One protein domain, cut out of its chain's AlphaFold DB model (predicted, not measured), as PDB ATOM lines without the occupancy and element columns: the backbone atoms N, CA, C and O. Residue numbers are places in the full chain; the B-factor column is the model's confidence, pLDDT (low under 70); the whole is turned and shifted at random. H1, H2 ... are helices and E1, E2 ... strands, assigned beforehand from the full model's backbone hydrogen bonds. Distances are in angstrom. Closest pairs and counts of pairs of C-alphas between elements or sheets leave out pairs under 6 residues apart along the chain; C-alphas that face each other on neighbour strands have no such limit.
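This is residues 264 to 368 of the 368 residues of an uncharacterized protein of Onchocerca flexuosa (UniProt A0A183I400). A strongly twisted sheet of four strands curls round one helix, H1, on one face; small H2 lies off the sheet, and residues 354 to 368 stick out as a tail. The 105 printed residues, mixed in class, run H1, H2, then E1 to E4, a meander, each strand antiparallel to the one before. The whole is only just compact, close to loose (radius of gyration of the C-alphas 15.5 A), spanning 48 by 43 by 16 A.

H1, residues 264 to 275, begins at C-alpha (18.785, -36.621, -20.887). H2 is 282 to 289. E1, 292 to 302, spans 27.6 A and bends by 57 degrees at 298; E2, 305 to 314, spans 28.6 A. E3 is 322 to 328; E4, 342 to 346, ends at C-alpha (13.228, -19.435, -18.720).

H1 is on the sheet; its closest C-alphas to E1 are Ala 265 and Thr 294, 5.6 A. Hairpins E1-E2, E2-E3 and E3-E4 have N 295 and O 311 at 2.8 A, N 310 and O 324 at 2.8 A, N 325 and O 344 at 2.9 A. H2 is not on the sheet. In H1 every O i to N i+4 pair is within hydrogen-bond range, in H2 2 of 4.

The printed part has no cut; E3 to E4 is a long link. Residues 348 to 368 have pLDDT under 70.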
ATOM      1  N   LEU A 264      18.510 -38.019 -21.197       94.19
ATOM      2  CA  LEU A 264      18.785 -36.621 -20.887       94.19
ATOM      3  C   LEU A 264      17.523 -35.833 -20.483       94.19
ATOM      4  O   LEU A 264      17.606 -34.906 -19.677       94.19
ATOM      5  N   ALA A 265      16.349 -36.202 -21.006       94.88
ATOM      6  CA  ALA A 265      15.085 -35.587 -20.602       94.88
ATOM      7  C   ALA A 265      14.689 -35.920 -19.151       94.88
ATOM      8  O   ALA A 265      14.057 -35.088 -18.504       94.88
ATOM      9  N   GLU A 266      15.084 -37.084 -18.624       93.69
ATOM     10  CA  GLU A 266      14.852 -37.447 -17.219       93.69
ATOM     11  C   GLU A 266      15.673 -36.541 -16.291       93.69
ATOM     12  O   GLU A 266      15.123 -35.944 -15.366       93.69
ATOM     13  N   MET A 267      16.958 -36.324 -16.609       95.06
ATOM     14  CA  MET A 267      17.817 -35.393 -15.860       95.06
ATOM     15  C   MET A 267      17.228 -33.981 -15.811       95.06
ATOM     16  O   MET A 267      17.196 -33.349 -14.757       95.06
ATOM     17  N   ALA A 268      16.731 -33.480 -16.945       96.38
ATOM     18  CA  ALA A 268      16.065 -32.183 -16.987       96.38
ATOM     19  C   ALA A 268      14.742 -32.184 -16.200       96.38
ATOM     20  O   ALA A 268      14.432 -31.200 -15.528       96.38
ATOM     21  N   GLY A 269      13.975 -33.278 -16.246       95.19
ATOM     22  CA  GLY A 269      12.742 -33.451 -15.476       95.19
ATOM     23  C   GLY A 269      12.965 -33.331 -13.967       95.19
ATOM     24  O   GLY A 269      12.184 -32.665 -13.286       95.19
ATOM     25  N   GLU A 270      14.067 -33.884 -13.460       94.31
ATOM     26  CA  GLU A 270      14.476 -33.736 -12.060       94.31
ATOM     27  C   GLU A 270      14.784 -32.281 -11.690       94.31
ATOM     28  O   GLU A 270      14.314 -31.788 -10.660       94.31
ATOM     29  N   HIS A 271      15.485 -31.551 -12.559       95.19
ATOM     30  CA  HIS A 271      15.711 -30.121 -12.359       95.19
ATOM     31  C   HIS A 271      14.407 -29.315 -12.370       95.19
ATOM     32  O   HIS A 271      14.207 -28.470 -11.502       95.19
ATOM     33  N   PHE A 272      13.470 -29.591 -13.282       94.19
ATOM     34  CA  PHE A 272      12.153 -28.947 -13.245       94.19
ATOM     35  C   PHE A 272      11.396 -29.270 -11.950       94.19
ATOM     36  O   PHE A 272      10.828 -28.370 -11.329       94.19
ATOM     37  N   ALA A 273      11.405 -30.526 -11.498       93.38
ATOM     38  CA  ALA A 273      10.746 -30.920 -10.257       93.38
ATOM     39  C   ALA A 273      11.247 -30.097  -9.059       93.38
ATOM     40  O   ALA A 273      10.442 -29.615  -8.259       93.38
ATOM     41  N   LEU A 274      12.565 -29.920  -8.953       92.25
ATOM     42  CA  LEU A 274      13.214 -29.220  -7.847       92.25
ATOM     43  C   LEU A 274      13.121 -27.696  -7.988       92.25
ATOM     44  O   LEU A 274      12.645 -27.035  -7.070       92.25
ATOM     45  N   ASP A 275      13.512 -27.144  -9.136       91.00
ATOM     46  CA  ASP A 275      13.738 -25.705  -9.307       91.00
ATOM     47  C   ASP A 275      12.467 -24.932  -9.705       91.00
ATOM     48  O   ASP A 275      12.363 -23.731  -9.445       91.00
ATOM     49  N   LEU A 276      11.487 -25.595 -10.341       90.00
ATOM     50  CA  LEU A 276      10.224 -24.968 -10.756       90.00
ATOM     51  C   LEU A 276       9.107 -25.183  -9.730       90.00
ATOM     52  O   LEU A 276       8.394 -24.240  -9.385       90.00
ATOM     53  N   TRP A 277       8.934 -26.424  -9.270       89.56
ATOM     54  CA  TRP A 277       7.806 -26.823  -8.418       89.56
ATOM     55  C   TRP A 277       8.191 -27.132  -6.964       89.56
ATOM     56  O   TRP A 277       7.303 -27.424  -6.166       89.56
ATOM     57  N   ASN A 278       9.471 -27.019  -6.587       88.12
ATOM     58  CA  ASN A 278       9.972 -27.262  -5.225       88.12
ATOM     59  C   ASN A 278       9.622 -28.663  -4.674       88.12
ATOM     60  O   ASN A 278       9.360 -28.842  -3.480       88.12
ATOM     61  N   LEU A 279       9.612 -29.684  -5.538       87.69
ATOM     62  CA  LEU A 279       9.258 -31.066  -5.197       87.69
ATOM     63  C   LEU A 279      10.448 -31.828  -4.589       87.69
ATOM     64  O   LEU A 279      10.915 -32.822  -5.149       87.69
ATOM     65  N   HIS A 280      10.939 -31.358  -3.439       85.06
ATOM     66  CA  HIS A 280      12.093 -31.949  -2.743       85.06
ATOM     67  C   HIS A 280      11.775 -33.273  -2.027       85.06
ATOM     68  O   HIS A 280      12.619 -34.162  -1.970       85.06
ATOM     69  N   ASP A 281      10.567 -33.412  -1.469       83.12
ATOM     70  CA  ASP A 281      10.136 -34.622  -0.755       83.12
ATOM     71  C   ASP A 281       9.588 -35.665  -1.742       83.12
ATOM     72  O   ASP A 281       8.477 -35.524  -2.257       83.12
ATOM     73  N   ILE A 282      10.394 -36.693  -2.028       77.62
ATOM     74  CA  ILE A 282      10.082 -37.727  -3.026       77.62
ATOM     75  C   ILE A 282       8.853 -38.540  -2.610       77.62
ATOM     76  O   ILE A 282       7.978 -38.782  -3.436       77.62
ATOM     77  N   GLU A 283       8.740 -38.922  -1.337       78.00
ATOM     78  CA  GLU A 283       7.649 -39.781  -0.869       78.00
ATOM     79  C   GLU A 283       6.307 -39.047  -0.892       78.00
ATOM     80  O   GLU A 283       5.295 -39.605  -1.320       78.00
ATOM     81  N   LYS A 284       6.291 -37.770  -0.491       77.38
ATOM     82  CA  LYS A 284       5.056 -36.972  -0.487       77.38
ATOM     83  C   LYS A 284       4.633 -36.512  -1.876       77.38
ATOM     84  O   LYS A 284       3.436 -36.389  -2.131       77.38
ATOM     85  N   HIS A 285       5.586 -36.239  -2.764       82.94
ATOM     86  CA  HIS A 285       5.310 -35.645  -4.073       82.94
ATOM     87  C   HIS A 285       5.423 -36.629  -5.240       82.94
ATOM     88  O   HIS A 285       5.379 -36.194  -6.393       82.94
ATOM     89  N   ASN A 286       5.521 -37.937  -4.975       83.69
ATOM     90  CA  ASN A 286       5.695 -38.948  -6.019       83.69
ATOM     91  C   ASN A 286       4.627 -38.845  -7.123       83.69
ATOM     92  O   ASN A 286       4.945 -38.819  -8.309       83.69
ATOM     93  N   HIS A 287       3.358 -38.651  -6.741       83.62
ATOM     94  CA  HIS A 287       2.261 -38.515  -7.705       83.62
ATOM     95  C   HIS A 287       2.420 -37.318  -8.659       83.62
ATOM     96  O   HIS A 287       1.973 -37.382  -9.801       83.62
ATOM     97  N   TRP A 288       3.040 -36.223  -8.212       84.75
ATOM     98  CA  TRP A 288       3.304 -35.067  -9.069       84.75
ATOM     99  C   TRP A 288       4.554 -35.265  -9.920       84.75
ATOM    100  O   TRP A 288       4.541 -34.868 -11.082       84.75
ATOM    101  N   ARG A 289       5.596 -35.903  -9.375       88.12
ATOM    102  CA  ARG A 289       6.849 -36.201 -10.086       88.12
ATOM    103  C   ARG A 289       6.631 -37.156 -11.262       88.12
ATOM    104  O   ARG A 289       7.072 -36.860 -12.364       88.12
ATOM    105  N   GLU A 290       5.831 -38.206 -11.083       87.56
ATOM    106  CA  GLU A 290       5.470 -39.162 -12.149       87.56
ATOM    107  C   GLU A 290       4.675 -38.543 -13.317       87.56
ATOM    108  O   GLU A 290       4.456 -39.188 -14.342       87.56
ATOM    109  N   LYS A 291       4.175 -37.311 -13.160       90.88
ATOM    110  CA  LYS A 291       3.369 -36.603 -14.168       90.88
ATOM    111  C   LYS A 291       4.142 -35.519 -14.907       90.88
ATOM    112  O   LYS A 291       3.547 -34.800 -15.711       90.88
ATOM    113  N   ILE A 292       5.436 -35.404 -14.634       92.38
ATOM    114  CA  ILE A 292       6.332 -34.499 -15.339       92.38
ATOM    115  C   ILE A 292       6.649 -35.109 -16.706       92.38
ATOM    116  O   ILE A 292       7.288 -36.150 -16.806       92.38
ATOM    117  N   GLU A 293       6.198 -34.445 -17.765       93.19
ATOM    118  CA  GLU A 293       6.568 -34.766 -19.142       93.19
ATOM    119  C   GLU A 293       7.637 -33.763 -19.592       93.19
ATOM    120  O   GLU A 293       7.404 -32.551 -19.531       93.19
ATOM    121  N   THR A 294       8.798 -34.255 -20.032       94.88
ATOM    122  CA  THR A 294       9.938 -33.430 -20.461       94.88
ATOM    123  C   THR A 294      10.402 -33.841 -21.852       94.88
ATOM    124  O   THR A 294      10.489 -35.030 -22.152       94.88
ATOM    125  N   TRP A 295      10.726 -32.855 -22.686       95.19
ATOM    126  CA  TRP A 295      11.187 -33.039 -24.059       95.19
ATOM    127  C   TRP A 295      12.410 -32.185 -24.354       95.19
ATOM    128  O   TRP A 295      12.545 -31.064 -23.858       95.19
ATOM    129  N   ILE A 296      13.257 -32.694 -25.237       96.69
ATOM    130  CA  ILE A 296      14.355 -31.956 -25.850       96.69
ATOM    131  C   ILE A 296      13.860 -31.351 -27.164       96.69
ATOM    132  O   ILE A 296      13.271 -32.045 -27.992       96.69
ATOM    133  N   LEU A 297      14.087 -30.050 -27.352       95.50
ATOM    134  CA  LEU A 297      13.581 -29.292 -28.499       95.50
ATOM    135  C   LEU A 297      14.663 -28.905 -29.503       95.50
ATOM    136  O   LEU A 297      14.405 -28.905 -30.702       95.50
ATOM    137  N   ASP A 298      15.855 -28.554 -29.024       95.56
ATOM    138  CA  ASP A 298      17.008 -28.237 -29.867       95.56
ATOM    139  C   ASP A 298      18.306 -28.407 -29.070       95.56
ATOM    140  O   ASP A 298      18.308 -28.447 -27.836       95.56
ATOM    141  N   VAL A 299      19.418 -28.492 -29.789       95.12
ATOM    142  CA  VAL A 299      20.762 -28.544 -29.227       95.12
ATOM    143  C   VAL A 299      21.741 -27.773 -30.107       95.12
ATOM    144  O   VAL A 299      21.666 -27.791 -31.338       95.12
ATOM    145  N   VAL A 300      22.702 -27.097 -29.496       93.06
ATOM    146  CA  VAL A 300      23.792 -26.426 -30.208       93.06
ATOM    147  C   VAL A 300      25.119 -26.717 -29.524       93.06
ATOM    148  O   VAL A 300      25.198 -26.774 -28.298       93.06
ATOM    149  N   ASN A 301      26.174 -26.884 -30.320       88.94
ATOM    150  CA  ASN A 301      27.534 -26.935 -29.792       88.94
ATOM    151  C   ASN A 301      27.911 -25.542 -29.276       88.94
ATOM    152  O   ASN A 301      27.802 -24.559 -30.013       88.94
ATOM    153  N   ILE A 302      28.373 -25.459 -28.031       87.31
ATOM    154  CA  ILE A 302      28.907 -24.232 -27.435       87.31
ATOM    155  C   ILE A 302      30.193 -24.590 -26.704       87.31
ATOM    156  O   ILE A 302      30.182 -25.411 -25.790       87.31
ATOM    157  N   ARG A 303      31.300 -23.933 -27.078       81.31
ATOM    158  CA  ARG A 303      32.647 -24.238 -26.561       81.31
ATOM    159  C   ARG A 303      32.968 -25.727 -26.784       81.31
ATOM    160  O   ARG A 303      32.822 -26.196 -27.908       81.31
ATOM    161  N   ASN A 304      33.348 -26.451 -25.730       79.69
ATOM    162  CA  ASN A 304      33.628 -27.891 -25.745       79.69
ATOM    163  C   ASN A 304      32.429 -28.732 -25.260       79.69
ATOM    164  O   ASN A 304      32.589 -29.892 -24.893       79.69
ATOM    165  N   GLY A 305      31.234 -28.141 -25.208       87.50
ATOM    166  CA  GLY A 305      30.026 -28.767 -24.687       87.50
ATOM    167  C   GLY A 305      28.817 -28.572 -25.595       87.50
ATOM    168  O   GLY A 305      28.921 -28.094 -26.731       87.50
ATOM    169  N   ALA A 306      27.647 -28.923 -25.072       91.50
ATOM    170  CA  ALA A 306      26.375 -28.713 -25.747       91.50
ATOM    171  C   ALA A 306      25.414 -27.935 -24.852       91.50
ATOM    172  O   ALA A 306      25.279 -28.219 -23.662       91.50
ATOM    173  N   LEU A 307      24.724 -26.967 -25.451       95.31
ATOM    174  CA  LEU A 307      23.590 -26.280 -24.849       95.31
ATOM    175  C   LEU A 307      22.308 -26.867 -25.431       95.31
ATOM    176  O   LEU A 307      22.132 -26.904 -26.649       95.31
ATOM    177  N   ILE A 308      21.420 -27.315 -24.554       96.62
ATOM    178  CA  ILE A 308      20.185 -28.013 -24.890       96.62
ATOM    179  C   ILE A 308      19.000 -27.153 -24.462       96.62
ATOM    180  O   ILE A 308      18.967 -26.644 -23.341       96.62
ATOM    181  N   LEU A 309      18.018 -27.010 -25.350       97.69
ATOM    182  CA  LEU A 309      16.721 -26.423 -25.039       97.69
ATOM    183  C   LEU A 309      15.744 -27.535 -24.655       97.69
ATOM    184  O   LEU A 309      15.452 -28.420 -25.460       97.69
ATOM    185  N   PHE A 310      15.196 -27.442 -23.450       97.19
ATOM    186  CA  PHE A 310      14.175 -28.341 -22.934       97.19
ATOM    187  C   PHE A 310      12.818 -27.648 -22.850       97.19
ATOM    188  O   PHE A 310      12.731 -26.438 -22.618       97.19
ATOM    189  N   ALA A 311      11.759 -28.443 -22.962       95.38
ATOM    190  CA  ALA A 311      10.411 -28.076 -22.561       95.38
ATOM    191  C   ALA A 311       9.859 -29.092 -21.567       95.38
ATOM    192  O   ALA A 311      10.167 -30.279 -21.642       95.38
ATOM    193  N   CYS A 312       9.020 -28.624 -20.652       94.00
ATOM    194  CA  CYS A 312       8.420 -29.445 -19.618       94.00
ATOM    195  C   CYS A 312       6.978 -29.023 -19.346       94.00
ATOM    196  O   CYS A 312       6.639 -27.839 -19.403       94.00
ATOM    197  N   CYS A 313       6.125 -29.992 -19.023       92.75
ATOM    198  CA  CYS A 313       4.801 -29.732 -18.482       92.75
ATOM    199  C   CYS A 313       4.470 -30.709 -17.354       92.75
ATOM    200  O   CYS A 313       4.913 -31.856 -17.341       92.75
ATOM    201  N   ASN A 314       3.639 -30.255 -16.421       91.62
ATOM    202  CA  ASN A 314       3.018 -31.119 -15.429       91.62
ATOM    203  C   ASN A 314       1.550 -30.740 -15.313       91.62
ATOM    204  O   ASN A 314       1.192 -29.830 -14.567       91.62
ATOM    205  N   LYS A 315       0.699 -31.464 -16.041       88.44
ATOM    206  CA  LYS A 315      -0.738 -31.170 -16.170       88.44
ATOM    207  C   LYS A 315      -1.497 -31.232 -14.839       88.44
ATOM    208  O   LYS A 315      -2.619 -30.742 -14.774       88.44
ATOM    209  N   VAL A 316      -0.912 -31.831 -13.796       88.12
ATOM    210  CA  VAL A 316      -1.500 -31.864 -12.447       88.12
ATOM    211  C   VAL A 316      -1.247 -30.559 -11.687       88.12
ATOM    212  O   VAL A 316      -2.076 -30.170 -10.871       88.12
ATOM    213  N   ILE A 317      -0.138 -29.866 -11.970       86.00
ATOM    214  CA  ILE A 317       0.234 -28.608 -11.306       86.00
ATOM    215  C   ILE A 317      -0.152 -27.389 -12.157       86.00
ATOM    216  O   ILE A 317      -0.683 -26.412 -11.633       86.00
ATOM    217  N   SER A 318       0.123 -27.427 -13.464       84.19
ATOM    218  CA  SER A 318      -0.061 -26.302 -14.386       84.19
ATOM    219  C   SER A 318      -0.351 -26.778 -15.810       84.19
ATOM    220  O   SER A 318       0.179 -27.784 -16.276       84.19
ATOM    221  N   THR A 319      -1.166 -26.020 -16.545       82.88
ATOM    222  CA  THR A 319      -1.390 -26.233 -17.987       82.88
ATOM    223  C   THR A 319      -0.331 -25.557 -18.861       82.88
ATOM    224  O   THR A 319      -0.353 -25.719 -20.081       82.88
ATOM    225  N   GLN A 320       0.582 -24.790 -18.262       87.31
ATOM    226  CA  GLN A 320       1.638 -24.088 -18.982       87.31
ATOM    227  C   GLN A 320       2.797 -25.025 -19.337       87.31
ATOM    228  O   GLN A 320       3.146 -25.935 -18.581       87.31
ATOM    229  N   ILE A 321       3.414 -24.761 -20.490       91.81
ATOM    230  CA  ILE A 321       4.690 -25.361 -20.878       91.81
ATOM    231  C   ILE A 321       5.798 -24.432 -20.394       91.81
ATOM    232  O   ILE A 321       5.793 -23.235 -20.687       91.81
ATOM    233  N   HIS A 322       6.746 -24.994 -19.659       92.19
ATOM    234  CA  HIS A 322       7.922 -24.294 -19.174       92.19
ATOM    235  C   HIS A 322       9.127 -24.677 -20.024       92.19
ATOM    236  O   HIS A 322       9.245 -25.817 -20.462       92.19
ATOM    237  N   PHE A 323      10.027 -23.723 -20.247       95.88
ATOM    238  CA  PHE A 323      11.243 -23.936 -21.025       95.88
ATOM    239  C   PHE A 323      12.463 -23.763 -20.136       95.88
ATOM    240  O   PHE A 323      12.444 -22.956 -19.204       95.88
ATOM    241  N   ALA A 324      13.530 -24.491 -20.437       96.44
ATOM    242  CA  ALA A 324      14.806 -24.334 -19.759       96.44
ATOM    243  C   ALA A 324      15.968 -24.571 -20.714       96.44
ATOM    244  O   ALA A 324      15.850 -25.333 -21.675       96.44
ATOM    245  N   PHE A 325      17.102 -23.949 -20.415       97.25
ATOM    246  CA  PHE A 325      18.376 -24.370 -20.974       97.25
ATOM    247  C   PHE A 325      19.082 -25.304 -20.002       97.25
ATOM    248  O   PHE A 325      19.103 -25.040 -18.802       97.25
ATOM    249  N   GLY A 326      19.695 -26.359 -20.528       96.38
ATOM    250  CA  GLY A 326      20.685 -27.152 -19.808       96.38
ATOM    251  C   GLY A 326      21.998 -27.187 -20.575       96.38
ATOM    252  O   GLY A 326      22.004 -27.132 -21.805       96.38
ATOM    253  N   TYR A 327      23.107 -27.258 -19.853       95.19
ATOM    254  CA  TYR A 327      24.447 -27.317 -20.420       95.19
ATOM    255  C   TYR A 327      25.165 -28.582 -19.963       95.19
ATOM    256  O   TYR A 327      25.095 -28.968 -18.795       95.19
ATOM    257  N   ILE A 328      25.862 -29.207 -20.904       91.94
ATOM    258  CA  ILE A 328      26.737 -30.347 -20.664       91.94
ATOM    259  C   ILE A 328      28.146 -29.912 -21.054       91.94
ATOM    260  O   ILE A 328      28.396 -29.628 -22.229       91.94
ATOM    261  N   SER A 329      29.047 -29.843 -20.075       86.50
ATOM    262  CA  SER A 329      30.478 -29.630 -20.299       86.50
ATOM    263  C   SER A 329      31.141 -30.835 -20.943       86.50
ATOM    264  O   SER A 329      30.771 -31.966 -20.645       86.50
ATOM    265  N   GLU A 330      32.184 -30.547 -21.724       73.81
ATOM    266  CA  GLU A 330      33.314 -31.430 -22.037       73.81
ATOM    267  C   GLU A 330      32.941 -32.899 -22.261       73.81
ATOM    268  O   GLU A 330      32.954 -33.732 -21.356       73.81
ATOM    269  N   TYR A 331      32.658 -33.232 -23.519       72.44
ATOM    270  CA  TYR A 331      32.457 -34.619 -23.912       72.44
ATOM    271  C   TYR A 331      33.803 -35.318 -24.105       72.44
ATOM    272  O   TYR A 331      34.584 -34.962 -24.989       72.44
ATOM    273  N   ASP A 332      34.034 -36.385 -23.346       73.12
ATOM    274  CA  ASP A 332      35.169 -37.293 -23.552       73.12
ATOM    275  C   ASP A 332      34.900 -38.358 -24.639       73.12
ATOM    276  O   ASP A 332      35.697 -39.277 -24.847       73.12
ATOM    277  N   GLY A 333      33.736 -38.270 -25.299       72.88
ATOM    278  CA  GLY A 333      33.263 -39.177 -26.349       72.88
ATOM    279  C   GLY A 333      32.935 -40.598 -25.876       72.88
ATOM    280  O   GLY A 333      32.214 -41.318 -26.570       72.88
ATOM    281  N   SER A 334      33.395 -40.983 -24.688       82.00
ATOM    282  CA  SER A 334      33.489 -42.364 -24.218       82.00
ATOM    283  C   SER A 334      32.439 -42.688 -23.166       82.00
ATOM    284  O   SER A 334      31.939 -43.813 -23.133       82.00
ATOM    285  N   HIS A 335      32.052 -41.700 -22.363       87.88
ATOM    286  CA  HIS A 335      31.083 -41.866 -21.290       87.88
ATOM    287  C   HIS A 335      29.860 -40.964 -21.497       87.88
ATOM    288  O   HIS A 335      29.978 -39.856 -22.031       87.88
ATOM    289  N   PRO A 336      28.661 -41.426 -21.095       90.88
ATOM    290  CA  PRO A 336      27.489 -40.569 -21.073       90.88
ATOM    291  C   PRO A 336      27.657 -39.468 -20.012       90.88
ATOM    292  O   PRO A 336      28.277 -39.709 -18.973       90.88
ATOM    293  N   PRO A 337      27.060 -38.283 -20.222       91.06
ATOM    294  CA  PRO A 337      26.972 -37.282 -19.170       91.06
ATOM    295  C   PRO A 337      26.178 -37.849 -17.991       91.06
ATOM    296  O   PRO A 337      25.183 -38.549 -18.185       91.06
ATOM    297  N   ILE A 338      26.629 -37.552 -16.774       90.12
ATOM    298  CA  ILE A 338      25.980 -38.003 -15.532       90.12
ATOM    299  C   ILE A 338      25.040 -36.948 -14.939       90.12
ATOM    300  O   ILE A 338      24.203 -37.278 -14.106       90.12
ATOM    301  N   ALA A 339      25.192 -35.688 -15.351       90.88
ATOM    302  CA  ALA A 339      24.393 -34.559 -14.900       90.88
ATOM    303  C   ALA A 339      24.465 -33.408 -15.916       90.88
ATOM    304  O   ALA A 339      25.357 -33.367 -16.768       90.88
ATOM    305  N   LEU A 340      23.543 -32.455 -15.780       93.75
ATOM    306  CA  LEU A 340      23.646 -31.137 -16.397       93.75
ATOM    307  C   LEU A 340      24.529 -30.266 -15.497       93.75
ATOM    308  O   LEU A 340      24.220 -30.084 -14.323       93.75
ATOM    309  N   GLU A 341      25.626 -29.730 -16.030       93.06
ATOM    310  CA  GLU A 341      26.525 -28.856 -15.258       93.06
ATOM    311  C   GLU A 341      25.814 -27.554 -14.866       93.06
ATOM    312  O   GLU A 341      26.018 -27.000 -13.786       93.06
ATOM    313  N   TRP A 342      24.946 -27.075 -15.752       94.62
ATOM    314  CA  TRP A 342      24.145 -25.888 -15.522       94.62
ATOM    315  C   TRP A 342      22.740 -26.074 -16.081       94.62
ATOM    316  O   TRP A 342      22.560 -26.656 -17.151       94.62
ATOM    317  N   PHE A 343      21.752 -25.544 -15.364       95.44
ATOM    318  CA  PHE A 343      20.348 -25.578 -15.745       95.44
ATOM    319  C   PHE A 343      19.669 -24.253 -15.395       95.44
ATOM    320  O   PHE A 343      19.895 -23.688 -14.323       95.44
ATOM    321  N   CYS A 344      18.838 -23.734 -16.298       95.00
ATOM    322  CA  CYS A 344      18.160 -22.459 -16.102       95.00
ATOM    323  C   CYS A 344      16.764 -22.446 -16.712       95.00
ATOM    324  O   CYS A 344      16.597 -22.511 -17.930       95.00
ATOM    325  N   ILE A 345      15.766 -22.280 -15.846       93.88
ATOM    326  CA  ILE A 345      14.367 -22.108 -16.234       93.88
ATOM    327  C   ILE A 345      14.148 -20.708 -16.815       93.88
ATOM    328  O   ILE A 345      14.454 -19.685 -16.194       93.88
ATOM    329  N   LEU A 346      13.539 -20.660 -17.997       91.44
ATOM    330  CA  LEU A 346      13.228 -19.435 -18.720       91.44
ATOM    331  C   LEU A 346      11.919 -18.825 -18.207       91.44
ATOM    332  O   LEU A 346      10.824 -19.302 -18.500       91.44
ATOM    333  N   LYS A 347      12.035 -17.719 -17.465       74.88
ATOM    334  CA  LYS A 347      10.901 -17.024 -16.825       74.88
ATOM    335  C   LYS A 347      10.003 -16.232 -17.791       74.88
ATOM    336  O   LYS A 347       8.912 -15.835 -17.407       74.88
ATOM    337  N   ALA A 348      10.452 -15.962 -19.019       57.50
ATOM    338  CA  ALA A 348       9.816 -14.988 -19.919       57.50
ATOM    339  C   ALA A 348       8.780 -15.571 -20.905       57.50
ATOM    340  O   ALA A 348       8.167 -14.817 -21.655       57.50
ATOM    341  N   LEU A 349       8.565 -16.892 -20.918       51.41
ATOM    342  CA  LEU A 349       7.629 -17.558 -21.844       51.41
ATOM    343  C   LEU A 349       6.344 -18.064 -21.160       51.41
ATOM    344  O   LEU A 349       5.457 -18.585 -21.829       51.41
ATOM    345  N   SER A 350       6.209 -17.874 -19.845       40.84
ATOM    346  CA  SER A 350       5.103 -18.372 -19.012       40.84
ATOM    347  C   SER A 350       3.947 -17.371 -18.850       40.84
ATOM    348  O   SER A 350       3.358 -17.268 -17.773       40.84
ATOM    349  N   ASN A 351       3.628 -16.589 -19.889       38.03
ATOM    350  CA  ASN A 351       2.460 -15.707 -19.843       38.03
ATOM    351  C   ASN A 351       1.176 -16.493 -20.129       38.03
ATOM    352  O   ASN A 351       1.085 -17.250 -21.095       38.03
ATOM    353  N   GLU A 352       0.178 -16.275 -19.272       37.03
ATOM    354  CA  GLU A 352      -1.186 -16.775 -19.406       37.03
ATOM    355  C   GLU A 352      -1.714 -16.560 -20.830       37.03
ATOM    356  O   GLU A 352      -1.834 -15.431 -21.313       37.03
ATOM    357  N   TYR A 353      -2.058 -17.659 -21.501       34.47
ATOM    358  CA  TYR A 353      -2.775 -17.643 -22.769       34.47
ATOM    359  C   TYR A 353      -4.134 -16.949 -22.586       34.47
ATOM    360  O   TYR A 353      -5.140 -17.581 -22.263       34.47
ATOM    361  N   LYS A 354      -4.204 -15.642 -22.852       28.17
ATOM    362  CA  LYS A 354      -5.448 -15.036 -23.326       28.17
ATOM    363  C   LYS A 354      -5.535 -15.310 -24.815       28.17
ATOM    364  O   LYS A 354      -4.747 -14.794 -25.604       28.17
ATOM    365  N   VAL A 355      -6.481 -16.175 -25.167       33.03
ATOM    366  CA  VAL A 355      -6.873 -16.501 -26.537       33.03
ATOM    367  C   VAL A 355      -7.148 -15.202 -27.289       33.03
ATOM    368  O   VAL A 355      -8.213 -14.615 -27.154       33.03
ATOM    369  N   ASN A 356      -6.183 -14.767 -28.088       24.58
ATOM    370  CA  ASN A 356      -6.430 -13.960 -29.265       24.58
ATOM    371  C   ASN A 356      -5.737 -14.673 -30.421       24.58
ATOM    372  O   ASN A 356      -4.511 -14.734 -30.523       24.58
ATOM    373  N   GLN A 357      -6.569 -15.299 -31.248       35.12
ATOM    374  CA  GLN A 357      -6.196 -15.880 -32.524       35.12
ATOM    375  C   GLN A 357      -5.518 -14.797 -33.371       35.12
ATOM    376  O   GLN A 357      -6.224 -13.936 -33.878       35.12
ATOM    377  N   GLN A 358      -4.183 -14.826 -33.495       30.31
ATOM    378  CA  GLN A 358      -3.453 -14.390 -34.705       30.31
ATOM    379  C   GLN A 358      -1.918 -14.468 -34.648       30.31
ATOM    380  O   GLN A 358      -1.283 -14.180 -35.656       30.31
ATOM    381  N   ILE A 359      -1.279 -14.891 -33.553       29.61
ATOM    382  CA  ILE A 359       0.195 -14.855 -33.474       29.61
ATOM    383  C   ILE A 359       0.755 -16.237 -33.131       29.61
ATOM    384  O   ILE A 359       1.237 -16.484 -32.035       29.61
ATOM    385  N   PHE A 360       0.688 -17.156 -34.094       27.08
ATOM    386  CA  PHE A 360       1.461 -18.401 -34.083       27.08
ATOM    387  C   PHE A 360       2.116 -18.588 -35.450       27.08
ATOM    388  O   PHE A 360       1.593 -19.290 -36.309       27.08
ATOM    389  N   SER A 361       3.240 -17.902 -35.681       27.44
ATOM    390  CA  SER A 361       4.145 -18.267 -36.785       27.44
ATOM    391  C   SER A 361       5.579 -17.718 -36.695       27.44
ATOM    392  O   SER A 361       6.432 -18.197 -37.429       27.44
ATOM    393  N   ILE A 362       5.910 -16.744 -35.833       28.31
ATOM    394  CA  ILE A 362       7.166 -15.982 -36.044       28.31
ATOM    395  C   ILE A 362       8.265 -16.188 -34.985       28.31
ATOM    396  O   ILE A 362       9.437 -15.982 -35.290       28.31
ATOM    397  N   TYR A 363       7.977 -16.695 -33.792       26.95
ATOM    398  CA  TYR A 363       9.017 -16.854 -32.768       26.95
ATOM    399  C   TYR A 363       9.545 -18.287 -32.732       26.95
ATOM    400  O   TYR A 363       9.072 -19.063 -31.922       26.95
ATOM    401  N   PHE A 364      10.448 -18.639 -33.655       28.06
ATOM    402  CA  PHE A 364      11.538 -19.628 -33.459       28.06
ATOM    403  C   PHE A 364      12.433 -19.801 -34.708       28.06
ATOM    404  O   PHE A 364      13.494 -20.399 -34.615       28.06
ATOM    405  N   ASN A 365      12.078 -19.214 -35.860       25.80
ATOM    406  CA  ASN A 365      12.850 -19.323 -37.114       25.80
ATOM    407  C   ASN A 365      13.805 -18.141 -37.407       25.80
ATOM    408  O   ASN A 365      14.149 -17.908 -38.561       25.80
ATOM    409  N   LYS A 366      14.210 -17.350 -36.402       25.78
ATOM    410  CA  LYS A 366      15.067 -16.160 -36.616       25.78
ATOM    411  C   LYS A 366      16.274 -16.032 -35.679       25.78
ATOM    412  O   LYS A 366      16.832 -14.950 -35.545       25.78
ATOM    413  N   LEU A 367      16.701 -17.132 -35.072       26.36
ATOM    414  CA  LEU A 367      18.004 -17.233 -34.416       26.36
ATOM    415  C   LEU A 367      18.721 -18.465 -34.966       26.36
ATOM    416  O   LEU A 367      18.818 -19.469 -34.272       26.36
ATOM    417  N   LEU A 368      19.113 -18.395 -36.242       28.55
ATOM    418  CA  LEU A 368      20.245 -19.091 -36.870       28.55
ATOM    419  C   LEU A 368      20.444 -18.571 -38.297       28.55
ATOM    420  O   LEU A 368      19.441 -18.513 -39.047       28.55
TER     421      LEU A 368